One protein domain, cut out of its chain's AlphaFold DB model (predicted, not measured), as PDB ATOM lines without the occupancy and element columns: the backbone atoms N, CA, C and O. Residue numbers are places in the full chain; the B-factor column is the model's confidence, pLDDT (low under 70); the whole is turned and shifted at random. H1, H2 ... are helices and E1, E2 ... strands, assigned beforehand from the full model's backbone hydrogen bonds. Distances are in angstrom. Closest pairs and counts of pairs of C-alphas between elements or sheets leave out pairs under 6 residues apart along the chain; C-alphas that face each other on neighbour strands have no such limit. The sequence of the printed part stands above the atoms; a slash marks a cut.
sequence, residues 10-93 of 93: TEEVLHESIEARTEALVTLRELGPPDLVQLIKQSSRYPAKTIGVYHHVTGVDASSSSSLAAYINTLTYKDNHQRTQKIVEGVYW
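Overview. This is residues 10 to 93 of the 93 residues of the protein "Uncharacterized protein C31F10.16" of Oidium neolycopersici (UniProt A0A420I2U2). A narrow, twisted slab of three antiparallel strands, in the order E2, E1, E3, has one helix over each face: H2 along one, H1 along the other, near it with residues 16 to 21. The loop after H1 sticks out with residues 26 to 31. The 84 printed residues hold, in order, H1, E1, E2, H2 and E3, a mixed class of helices and strands. The whole is elongated, spanning 44 by 28 by 17 A, and only just compact, close to loose, with a radius of gyration of the C-alphas of 14.0 A.

Arrangement. Look first at inner strand E1, residues 35 to 43, which forms a hairpin with edge strand E2, residues 50 to 57; N 39 and O 53 are 2.8 A apart, within hydrogen-bond range. On its other side is edge strand E3, residues 85 to 92, antiparallel at 158 degrees, with N 40 and O 89 at 2.9 A. The sheet is only just strongly twisted, its C-alphas up to 4.5 A off the best plane. H2, residues 65 to 78, is on the sheet at a height of 9.4 A and runs along the strands, at 24 degrees to E3 on the local plane; their closest C-alphas, of Thr 76 and Ile 87, are 6.0 A apart. E2, H2 and E3 make a split strand-helix-strand unit, two strands running the same way with E1 between them, and its crossover is right-handed. On the opposite face H1, residues 16 to 25, is on the sheet at a height of 10.9 A; its closest C-alpha pair with E2 is Ser 17 and Tyr 54, 7.1 A. H1 and H2 are apart, and in both every O i to N i+4 pair is within hydrogen-bond range.

Along the chain. Find C-alpha 16 at (201.335, 46.094, 18.950), where H1 begins. E1 runs 26.1 A, E2 22.6 A and H2 19.9 A. E3 bends by 58 degrees at residue 88 and ends at C-alpha 92, (200.984, 52.842, 6.140).

Size, cuts and confidence. The two C-alphas farthest apart, of Glu 30 and Arg 45, are 44.3 A apart. The printed part has no cut, and the four links are short. Mean pLDDT of the printed part is 87.0; look for values under 70 at residues 79 to 84.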
ATOM      1  N   THR A  10     193.350  41.177  13.928       92.25
ATOM      2  CA  THR A  10     193.029  42.012  15.090       92.25
ATOM      3  C   THR A  10     194.205  42.050  16.052       92.25
ATOM      4  O   THR A  10     194.744  40.998  16.386       92.25
ATOM      5  N   GLU A  11     194.553  43.236  16.533       91.69
ATOM      6  CA  GLU A  11     195.539  43.400  17.602       91.69
ATOM      7  C   GLU A  11     194.919  43.095  18.970       91.69
ATOM      8  O   GLU A  11     193.752  43.424  19.217       91.69
ATOM      9  N   GLU A  12     195.703  42.500  19.873       90.25
ATOM     10  CA  GLU A  12     195.302  42.352  21.276       90.25
ATOM     11  C   GLU A  12     195.544  43.657  22.040       90.25
ATOM     12  O   GLU A  12     194.692  44.098  22.820       90.25
ATOM     13  N   VAL A  13     196.678  44.309  21.759       92.00
ATOM     14  CA  VAL A  13     197.048  45.627  22.282       92.00
ATOM     15  C   VAL A  13     197.155  46.625  21.129       92.00
ATOM     16  O   VAL A  13     197.785  46.364  20.110       92.00
ATOM     17  N   LEU A  14     196.532  47.797  21.274       91.19
ATOM     18  CA  LEU A  14     196.562  48.834  20.238       91.19
ATOM     19  C   LEU A  14     198.016  49.236  19.922       91.19
ATOM     20  O   LEU A  14     198.734  49.632  20.837       91.19
ATOM     21  N   HIS A  15     198.395  49.211  18.639       92.81
ATOM     22  CA  HIS A  15     199.753  49.511  18.141       92.81
ATOM     23  C   HIS A  15     200.816  48.429  18.354       92.81
ATOM     24  O   HIS A  15     201.970  48.645  17.977       92.81
ATOM     25  N   GLU A  16     200.439  47.250  18.841       93.12
ATOM     26  CA  GLU A  16     201.335  46.094  18.950       93.12
ATOM     27  C   GLU A  16     202.027  45.761  17.618       93.12
ATOM     28  O   GLU A  16     203.225  45.482  17.589       93.12
ATOM     29  N   SER A  17     201.312  45.854  16.493       92.50
ATOM     30  CA  SER A  17     201.875  45.560  15.169       92.50
ATOM     31  C   SER A  17     202.987  46.533  14.763       92.50
ATOM     32  O   SER A  17     203.981  46.119  14.160       92.50
ATOM     33  N   ILE A  18     202.858  47.815  15.118       92.75
ATOM     34  CA  ILE A  18     203.875  48.838  14.837       92.75
ATOM     35  C   ILE A  18     205.106  48.614  15.711       92.75
ATOM     36  O   ILE A  18     206.235  48.702  15.219       92.75
ATOM     37  N   GLU A  19     204.907  48.320  16.996       93.31
ATOM     38  CA  GLU A  19     206.001  48.049  17.927       93.31
ATOM     39  C   GLU A  19     206.786  46.807  17.497       93.31
ATOM     40  O   GLU A  19     208.003  46.887  17.308       93.31
ATOM     41  N   ALA A  20     206.088  45.705  17.207       91.62
ATOM     42  CA  ALA A  20     206.694  44.470  16.719       91.62
ATOM     43  C   ALA A  20     207.462  44.683  15.404       91.62
ATOM     44  O   ALA A  20     208.574  44.177  15.233       91.62
ATOM     45  N   ARG A  21     206.913  45.481  14.473       91.94
ATOM     46  CA  ARG A  21     207.620  45.854  13.239       91.94
ATOM     47  C   ARG A  21     208.889  46.640  13.543       91.94
ATOM     48  O   ARG A  21     209.926  46.355  12.953       91.94
ATOM     49  N   THR A  22     208.812  47.612  14.447       92.25
ATOM     50  CA  THR A  22     209.949  48.460  14.828       92.25
ATOM     51  C   THR A  22     211.074  47.635  15.449       92.25
ATOM     52  O   THR A  22     212.237  47.831  15.101       92.25
ATOM     53  N   GLU A  23     210.740  46.670  16.305       91.88
ATOM     54  CA  GLU A  23     211.708  45.732  16.883       91.88
ATOM     55  C   GLU A  23     212.357  44.846  15.804       91.88
ATOM     56  O   GLU A  23     213.577  44.653  15.790       91.88
ATOM     57  N   ALA A  24     211.567  44.380  14.833       88.62
ATOM     58  CA  ALA A  24     212.056  43.545  13.739       88.62
ATOM     59  C   ALA A  24     213.037  44.271  12.799       88.62
ATOM     60  O   ALA A  24     213.923  43.616  12.236       88.62
ATOM     61  N   LEU A  25     212.944  45.603  12.649       87.94
ATOM     62  CA  LEU A  25     213.806  46.390  11.748       87.94
ATOM     63  C   LEU A  25     215.301  46.193  12.019       87.94
ATOM     64  O   LEU A  25     216.096  46.183  11.084       87.94
ATOM     65  N   VAL A  26     215.698  45.995  13.279       87.38
ATOM     66  CA  VAL A  26     217.110  45.787  13.648       87.38
ATOM     67  C   VAL A  26     217.666  44.477  13.077       87.38
ATOM     68  O   VAL A  26     218.864  44.363  12.810       87.38
ATOM     69  N   THR A  27     216.805  43.479  12.885       86.62
ATOM     70  CA  THR A  27     217.206  42.130  12.464       86.62
ATOM     71  C   THR A  27     217.163  41.929  10.947       86.62
ATOM     72  O   THR A  27     217.860  41.058  10.423       86.62
ATOM     73  N   LEU A  28     216.395  42.752  10.228       83.56
ATOM     74  CA  LEU A  28     216.141  42.618   8.794       83.56
ATOM     75  C   LEU A  28     217.051  43.568   8.001       83.56
ATOM     76  O   LEU A  28     216.921  44.782   8.098       83.56
ATOM     77  N   ARG A  29     217.984  43.018   7.212       74.56
ATOM     78  CA  ARG A  29     219.005  43.808   6.487       74.56
ATOM     79  C   ARG A  29     218.756  43.996   4.993       74.56
ATOM     80  O   ARG A  29     219.278  44.943   4.424       74.56
ATOM     81  N   GLU A  30     218.010  43.084   4.375       86.25
ATOM     82  CA  GLU A  30     217.824  43.047   2.920       86.25
ATOM     83  C   GLU A  30     216.670  43.968   2.493       86.25
ATOM     84  O   GLU A  30     216.712  45.175   2.700       86.25
ATOM     85  N   LEU A  31     215.592  43.407   1.949       84.81
ATOM     86  CA  LEU A  31     214.403  44.163   1.548       84.81
ATOM     87  C   LEU A  31     213.585  44.701   2.737       84.81
ATOM     88  O   LEU A  31     212.572  45.355   2.524       84.81
ATOM     89  N   GLY A  32     214.014  44.433   3.973       87.69
ATOM     90  CA  GLY A  32     213.256  44.765   5.172       87.69
ATOM     91  C   GLY A  32     211.990  43.910   5.335       87.69
ATOM     92  O   GLY A  32     211.810  42.905   4.636       87.69
ATOM     93  N   PRO A  33     211.128  44.261   6.304       89.12
ATOM     94  CA  PRO A  33     209.810  43.652   6.432       89.12
ATOM     95  C   PRO A  33     208.887  44.111   5.286       89.12
ATOM     96  O   PRO A  33     209.103  45.185   4.730       89.12
ATOM     97  N   PRO A  34     207.838  43.339   4.946       90.75
ATOM     98  CA  PRO A  34     206.794  43.807   4.033       90.75
ATOM     99  C   PRO A  34     206.106  45.073   4.566       90.75
ATOM    100  O   PRO A  34     206.148  45.358   5.771       90.75
ATOM    101  N   ASP A  35     205.434  45.801   3.671       92.06
ATOM    102  CA  ASP A  35     204.689  46.996   4.057       92.06
ATOM    103  C   ASP A  35     203.555  46.607   5.012       92.06
ATOM    104  O   ASP A  35     202.826  45.631   4.797       92.06
ATOM    105  N   LEU A  36     203.421  47.369   6.088       92.94
ATOM    106  CA  LEU A  36     202.409  47.200   7.115       92.94
ATOM    107  C   LEU A  36     201.354  48.285   6.945       92.94
ATOM    108  O   LEU A  36     201.652  49.477   6.871       92.94
ATOM    109  N   VAL A  37     200.098  47.864   6.958       93.81
ATOM    110  CA  VAL A  37     198.962  48.772   7.038       93.81
ATOM    111  C   VAL A  37     198.236  48.488   8.331       93.81
ATOM    112  O   VAL A  37     197.778  47.371   8.551       93.81
ATOM    113  N   GLN A  38     198.120  49.504   9.172       94.31
ATOM    114  CA  GLN A  38     197.353  49.449  10.405       94.31
ATOM    115  C   GLN A  38     196.151  50.384  10.283       94.31
ATOM    116  O   GLN A  38     196.261  51.513   9.806       94.31
ATOM    117  N   LEU A  39     194.988  49.914  10.710       93.06
ATOM    118  CA  LEU A  39     193.738  50.654  10.730       93.06
ATOM    119  C   LEU A  39     193.166  50.619  12.140       93.06
ATOM    120  O   LEU A  39     193.035  49.564  12.757       93.06
ATOM    121  N   ILE A  40     192.745  51.776  12.625       93.12
ATOM    122  CA  ILE A  40     192.089  51.898  13.917       93.12
ATOM    123  C   ILE A  40     190.596  52.045  13.668       93.12
ATOM    124  O   ILE A  40     190.125  53.014  13.066       93.12
ATOM    125  N   LYS A  41     189.839  51.051  14.131       91.00
ATOM    126  CA  LYS A  41     188.388  50.967  13.993       91.00
ATOM    127  C   LYS A  41     187.724  51.332  15.316       91.00
ATOM    128  O   LYS A  41     187.878  50.647  16.323       91.00
ATOM    129  N   GLN A  42     186.927  52.390  15.318       90.06
ATOM    130  CA  GLN A  42     186.153  52.827  16.477       90.06
ATOM    131  C   GLN A  42     184.707  52.348  16.353       90.06
ATOM    132  O   GLN A  42     184.089  52.508  15.298       90.06
ATOM    133  N   SER A  43     184.121  51.796  17.420       85.69
ATOM    134  CA  SER A  43     182.694  51.461  17.389       85.69
ATOM    135  C   SER A  43     181.836  52.723  17.268       85.69
ATOM    136  O   SER A  43     181.988  53.674  18.032       85.69
ATOM    137  N   SER A  44     180.876  52.704  16.340       81.19
ATOM    138  CA  SER A  44     179.896  53.786  16.171       81.19
ATOM    139  C   SER A  44     178.986  53.928  17.399       81.19
ATOM    140  O   SER A  44     178.575  55.027  17.760       81.19
ATOM    141  N   ARG A  45     178.702  52.809  18.083       82.50
ATOM    142  CA  ARG A  45     177.847  52.777  19.279       82.50
ATOM    143  C   ARG A  45     178.612  53.100  20.566       82.50
ATOM    144  O   ARG A  45     178.024  53.652  21.490       82.50
ATOM    145  N   TYR A  46     179.898  52.756  20.624       83.88
ATOM    146  CA  TYR A  46     180.745  52.930  21.805       83.88
ATOM    147  C   TYR A  46     182.087  53.557  21.411       83.88
ATOM    148  O   TYR A  46     183.047  52.827  21.168       83.88
ATOM    149  N   PRO A  47     182.196  54.896  21.373       78.81
ATOM    150  CA  PRO A  47     183.407  55.570  20.908       78.81
ATOM    151  C   PRO A  47     184.642  55.281  21.777       78.81
ATOM    152  O   PRO A  47     185.760  55.362  21.289       78.81
ATOM    153  N   ALA A  48     184.468  54.897  23.042       82.62
ATOM    154  CA  ALA A  48     185.582  54.485  23.898       82.62
ATOM    155  C   ALA A  48     186.162  53.102  23.535       82.62
ATOM    156  O   ALA A  48     187.238  52.754  24.008       82.62
ATOM    157  N   LYS A  49     185.450  52.297  22.729       84.75
ATOM    158  CA  LYS A  49     185.908  50.975  22.296       84.75
ATOM    159  C   LYS A  49     186.515  51.076  20.901       84.75
ATOM    160  O   LYS A  49     185.799  51.122  19.894       84.75
ATOM    161  N   THR A  50     187.837  51.074  20.879       90.06
ATOM    162  CA  THR A  50     188.649  51.103  19.667       90.06
ATOM    163  C   THR A  50     189.342  49.758  19.488       90.06
ATOM    164  O   THR A  50     189.738  49.134  20.469       90.06
ATOM    165  N   ILE A  51     189.436  49.291  18.246       91.12
ATOM    166  CA  ILE A  51     190.099  48.040  17.875       91.12
ATOM    167  C   ILE A  51     191.147  48.378  16.822       91.12
ATOM    168  O   ILE A  51     190.829  49.047  15.837       91.12
ATOM    169  N   GLY A  52     192.375  47.926  17.041       92.62
ATOM    170  CA  GLY A  52     193.418  47.957  16.028       92.62
ATOM    171  C   GLY A  52     193.305  46.732  15.134       92.62
ATOM    172  O   GLY A  52     193.128  45.612  15.622       92.62
ATOM    173  N   VAL A  53     193.352  46.942  13.824       93.12
ATOM    174  CA  VAL A  53     193.508  45.861  12.854       93.12
ATOM    175  C   VAL A  53     194.680  46.167  11.947       93.12
ATOM    176  O   VAL A  53     194.951  47.329  11.654       93.12
ATOM    177  N   TYR A  54     195.373  45.140  11.486       94.31
ATOM    178  CA  TYR A  54     196.509  45.313  10.600       94.31
ATOM    179  C   TYR A  54     196.559  44.227   9.538       94.31
ATOM    180  O   TYR A  54     195.978  43.146   9.676       94.31
ATOM    181  N   HIS A  55     197.288  44.522   8.471       92.94
ATOM    182  CA  HIS A  55     197.592  43.575   7.416       92.94
ATOM    183  C   HIS A  55     198.911  43.927   6.746       92.94
ATOM    184  O   HIS A  55     199.290  45.092   6.641       92.94
ATOM    185  N   HIS A  56     199.604  42.900   6.270       91.88
ATOM    186  CA  HIS A  56     200.802  43.083   5.463       91.88
ATOM    187  C   HIS A  56     200.412  43.155   3.990       91.88
ATOM    188  O   HIS A  56     199.570  42.384   3.521       91.88
ATOM    189  N   VAL A  57     201.023  44.078   3.257       90.06
ATOM    190  CA  VAL A  57     200.766  44.293   1.837       90.06
ATOM    191  C   VAL A  57     202.079  44.402   1.072       90.06
ATOM    192  O   VAL A  57     203.120  44.760   1.610       90.06
ATOM    193  N   THR A  58     202.041  44.045  -0.206       89.00
ATOM    194  CA  THR A  58     203.173  44.181  -1.124       89.00
ATOM    195  C   THR A  58     202.663  44.685  -2.463       89.00
ATOM    196  O   THR A  58     201.605  44.241  -2.918       89.00
ATOM    197  N   GLY A  59     203.416  45.565  -3.125       87.25
ATOM    198  CA  GLY A  59     203.073  46.055  -4.465       87.25
ATOM    199  C   GLY A  59     202.001  47.150  -4.494       87.25
ATOM    200  O   GLY A  59     201.418  47.398  -5.548       87.25
ATOM    201  N   VAL A  60     201.731  47.803  -3.357       87.75
ATOM    202  CA  VAL A  60     200.995  49.074  -3.342       87.75
ATOM    203  C   VAL A  60     201.911  50.166  -3.886       87.75
ATOM    204  O   VAL A  60     203.117  50.171  -3.644       87.75
ATOM    205  N   ASP A  61     201.339  51.090  -4.653       89.38
ATOM    206  CA  ASP A  61     202.076  52.242  -5.158       89.38
ATOM    207  C   ASP A  61     202.425  53.204  -4.010       89.38
ATOM    208  O   ASP A  61     201.599  54.013  -3.585       89.38
ATOM    209  N   ALA A  62     203.661  53.107  -3.523       88.75
ATOM    210  CA  ALA A  62     204.231  53.984  -2.504       88.75
ATOM    211  C   ALA A  62     204.990  55.190  -3.097       88.75
ATOM    212  O   ALA A  62     205.703  55.887  -2.377       88.75
ATOM    213  N   SER A  63     204.854  55.467  -4.402       91.75
ATOM    214  CA  SER A  63     205.551  56.589  -5.056       91.75
ATOM    215  C   SER A  63     205.096  57.966  -4.565       91.75
ATOM    216  O   SER A  63     205.826  58.950  -4.703       91.75
ATOM    217  N   SER A  64     203.891  58.055  -3.988       93.19
ATOM    218  CA  SER A  64     203.341  59.296  -3.454       93.19
ATOM    219  C   SER A  64     202.419  59.061  -2.259       93.19
ATOM    220  O   SER A  64     201.709  58.056  -2.175       93.19
ATOM    221  N   SER A  65     202.357  60.042  -1.356       91.81
ATOM    222  CA  SER A  65     201.401  60.039  -0.241       91.81
ATOM    223  C   SER A  65     199.946  60.037  -0.720       91.81
ATOM    224  O   SER A  65     199.087  59.456  -0.061       91.81
ATOM    225  N   SER A  66     199.665  60.626  -1.888       90.50
ATOM    226  CA  SER A  66     198.343  60.606  -2.520       90.50
ATOM    227  C   SER A  66     197.899  59.189  -2.880       90.50
ATOM    228  O   SER A  66     196.746  58.836  -2.638       90.50
ATOM    229  N   SER A  67     198.807  58.366  -3.415       89.25
ATOM    230  CA  SER A  67     198.535  56.959  -3.739       89.25
ATOM    231  C   SER A  67     198.215  56.149  -2.475       89.25
ATOM    232  O   SER A  67     197.225  55.413  -2.445       89.25
ATOM    233  N   LEU A  68     198.976  56.356  -1.396       91.12
ATOM    234  CA  LEU A  68     198.743  55.703  -0.100       91.12
ATOM    235  C   LEU A  68     197.429  56.153   0.555       91.12
ATOM    236  O   LEU A  68     196.645  55.329   1.029       91.12
ATOM    237  N   ALA A  69     197.137  57.453   0.531       90.62
ATOM    238  CA  ALA A  69     195.880  57.994   1.038       90.62
ATOM    239  C   ALA A  69     194.678  57.465   0.240       90.62
ATOM    240  O   ALA A  69     193.649  57.117   0.822       90.62
ATOM    241  N   ALA A  70     194.804  57.355  -1.086       91.19
ATOM    242  CA  ALA A  70     193.782  56.741  -1.926       91.19
ATOM    243  C   ALA A  70     193.567  55.271  -1.549       91.19
ATOM    244  O   ALA A  70     192.418  54.850  -1.406       91.19
ATOM    245  N   TYR A  71     194.644  54.514  -1.319       90.06
ATOM    246  CA  TYR A  71     194.567  53.130  -0.858       90.06
ATOM    247  C   TYR A  71     193.799  53.011   0.469       90.06
ATOM    248  O   TYR A  71     192.804  52.282   0.521       90.06
ATOM    249  N   ILE A  72     194.166  53.787   1.495       90.19
ATOM    250  CA  ILE A  72     193.463  53.817   2.791       90.19
ATOM    251  C   ILE A  72     191.989  54.201   2.603       90.19
ATOM    252  O   ILE A  72     191.105  53.539   3.144       90.19
ATOM    253  N   ASN A  73     191.694  55.199   1.768       90.38
ATOM    254  CA  ASN A  73     190.317  55.583   1.460       90.38
ATOM    255  C   ASN A  73     189.521  54.427   0.846       90.38
ATOM    256  O   ASN A  73     188.363  54.225   1.209       90.38
ATOM    257  N   THR A  74     190.122  53.632  -0.044       88.56
ATOM    258  CA  THR A  74     189.422  52.458  -0.580       88.56
ATOM    259  C   THR A  74     189.047  51.469   0.518       88.56
ATOM    260  O   THR A  74     187.951  50.921   0.465       88.56
ATOM    261  N   LEU A  75     189.898  51.273   1.530       85.94
ATOM    262  CA  LEU A  75     189.608  50.397   2.669       85.94
ATOM    263  C   LEU A  75     188.472  50.964   3.529       85.94
ATOM    264  O   LEU A  75     187.536  50.237   3.853       85.94
ATOM    265  N   THR A  76     188.489  52.272   3.791       85.88
ATOM    266  CA  THR A  76     187.435  52.973   4.543       85.88
ATOM    267  C   THR A  76     186.052  52.827   3.918       85.88
ATOM    268  O   THR A  76     185.072  52.653   4.639       85.88
ATOM    269  N   TYR A  77     185.944  52.876   2.588       81.88
ATOM    270  CA  TYR A  77     184.643  52.811   1.911       81.88
ATOM    271  C   TYR A  77     184.233  51.407   1.453       81.88
ATOM    272  O   TYR A  77     183.041  51.185   1.219       81.88
ATOM    273  N   LYS A  78     185.177  50.460   1.349       75.62
ATOM    274  CA  LYS A  78     184.899  49.052   1.018       75.62
ATOM    275  C   LYS A  78     184.055  48.356   2.085       75.62
ATOM    276  O   LYS A  78     183.164  47.589   1.736       75.62
ATOM    277  N   ASP A  79     184.285  48.660   3.360       62.78
ATOM    278  CA  ASP A  79     183.626  48.018   4.507       62.78
ATOM    279  C   ASP A  79     182.234  48.611   4.826       62.78
ATOM    280  O   ASP A  79     181.820  48.753   5.972       62.78
ATOM    281  N   ASN A  80     181.455  49.003   3.810       58.03
ATOM    282  CA  ASN A  80     180.123  49.588   4.033       58.03
ATOM    283  C   ASN A  80     179.043  48.557   4.413       58.03
ATOM    284  O   ASN A  80     177.914  48.934   4.731       58.03
ATOM    285  N   HIS A  81     179.353  47.259   4.375       54.19
ATOM    286  CA  HIS A  81     178.366  46.199   4.601       54.19
ATOM    287  C   HIS A  81     178.203  45.806   6.086       54.19
ATOM    288  O   HIS A  81     177.185  45.206   6.429       54.19
ATOM    289  N   GLN A  82     179.117  46.186   6.993       54.28
ATOM    290  CA  GLN A  82     179.036  45.859   8.431       54.28
ATOM    291  C   GLN A  82     179.230  47.099   9.320       54.28
ATOM    292  O   GLN A  82     180.180  47.248  10.079       54.28
ATOM    293  N   ARG A  83     178.249  48.004   9.246       60.12
ATOM    294  CA  ARG A  83     178.220  49.365   9.816       60.12
ATOM    295  C   ARG A  83     178.142  49.441  11.357       60.12
ATOM    296  O   ARG A  83     177.287  50.133  11.905       60.12
ATOM    297  N   THR A  84     179.016  48.742  12.081       69.56
ATOM    298  CA  THR A  84     179.145  48.872  13.550       69.56
ATOM    299  C   THR A  84     180.420  49.593  13.979       69.56
ATOM    300  O   THR A  84     180.469  50.128  15.094       69.56
ATOM    301  N   GLN A  85     181.416  49.676  13.098       78.31
ATOM    302  CA  GLN A  85     182.704  50.311  13.357       78.31
ATOM    303  C   GLN A  85     183.084  51.230  12.194       78.31
ATOM    304  O   GLN A  85     182.762  50.951  11.045       78.31
ATOM    305  N   LYS A  86     183.725  52.355  12.504       86.44
ATOM    306  CA  LYS A  86     184.261  53.311  11.532       86.44
ATOM    307  C   LYS A  86     185.781  53.307  11.629       86.44
ATOM    308  O   LYS A  86     186.309  53.276  12.740       86.44
ATOM    309  N   ILE A  87     186.476  53.368  10.498       88.69
ATOM    310  CA  ILE A  87     187.916  53.636  10.499       88.69
ATOM    311  C   ILE A  87     188.106  55.100  10.903       88.69
ATOM    312  O   ILE A  87     187.498  55.987  10.304       88.69
ATOM    313  N   VAL A  88     188.890  55.339  11.951       90.06
ATOM    314  CA  VAL A  88     189.221  56.690  12.428       90.06
ATOM    315  C   VAL A  88     190.643  57.091  12.095       90.06
ATOM    316  O   VAL A  88     190.891  58.268  11.855       90.06
ATOM    317  N   GLU A  89     191.549  56.122  12.040       91.31
ATOM    318  CA  GLU A  89     192.954  56.352  11.732       91.31
ATOM    319  C   GLU A  89     193.463  55.212  10.850       91.31
ATOM    320  O   GLU A  89     192.988  54.076  10.939       91.31
ATOM    321  N   GLY A  90     194.400  55.540   9.964       91.31
ATOM    322  CA  GLY A  90     195.037  54.596   9.059       91.31
ATOM    323  C   GLY A  90     196.497  54.970   8.869       91.31
ATOM    324  O   GLY A  90     196.813  56.119   8.560       91.31
ATOM    325  N   VAL A  91     197.374  53.997   9.071       92.69
ATOM    326  CA  VAL A  91     198.827  54.144   9.044       92.69
ATOM    327  C   VAL A  91     199.387  53.159   8.020       92.69
ATOM    328  O   VAL A  91     198.999  51.993   8.005       92.69
ATOM    329  N   TYR A  92     200.274  53.638   7.147       91.19
ATOM    330  CA  TYR A  92     200.984  52.842   6.140       91.19
ATOM    331  C   TYR A  92     202.485  52.995   6.363       91.19
ATOM    332  O   TYR A  92     202.947  54.135   6.461       91.19
ATOM    333  N   TRP A  93     203.223  51.887   6.435       83.88
ATOM    334  CA  TRP A  93     204.640  51.870   6.796       83.88
ATOM    335  C   TRP A  93     205.444  50.798   6.084       83.88
ATOM    336  O   TRP A  93     204.945  49.663   5.957       83.88
TER     337      TRP A  93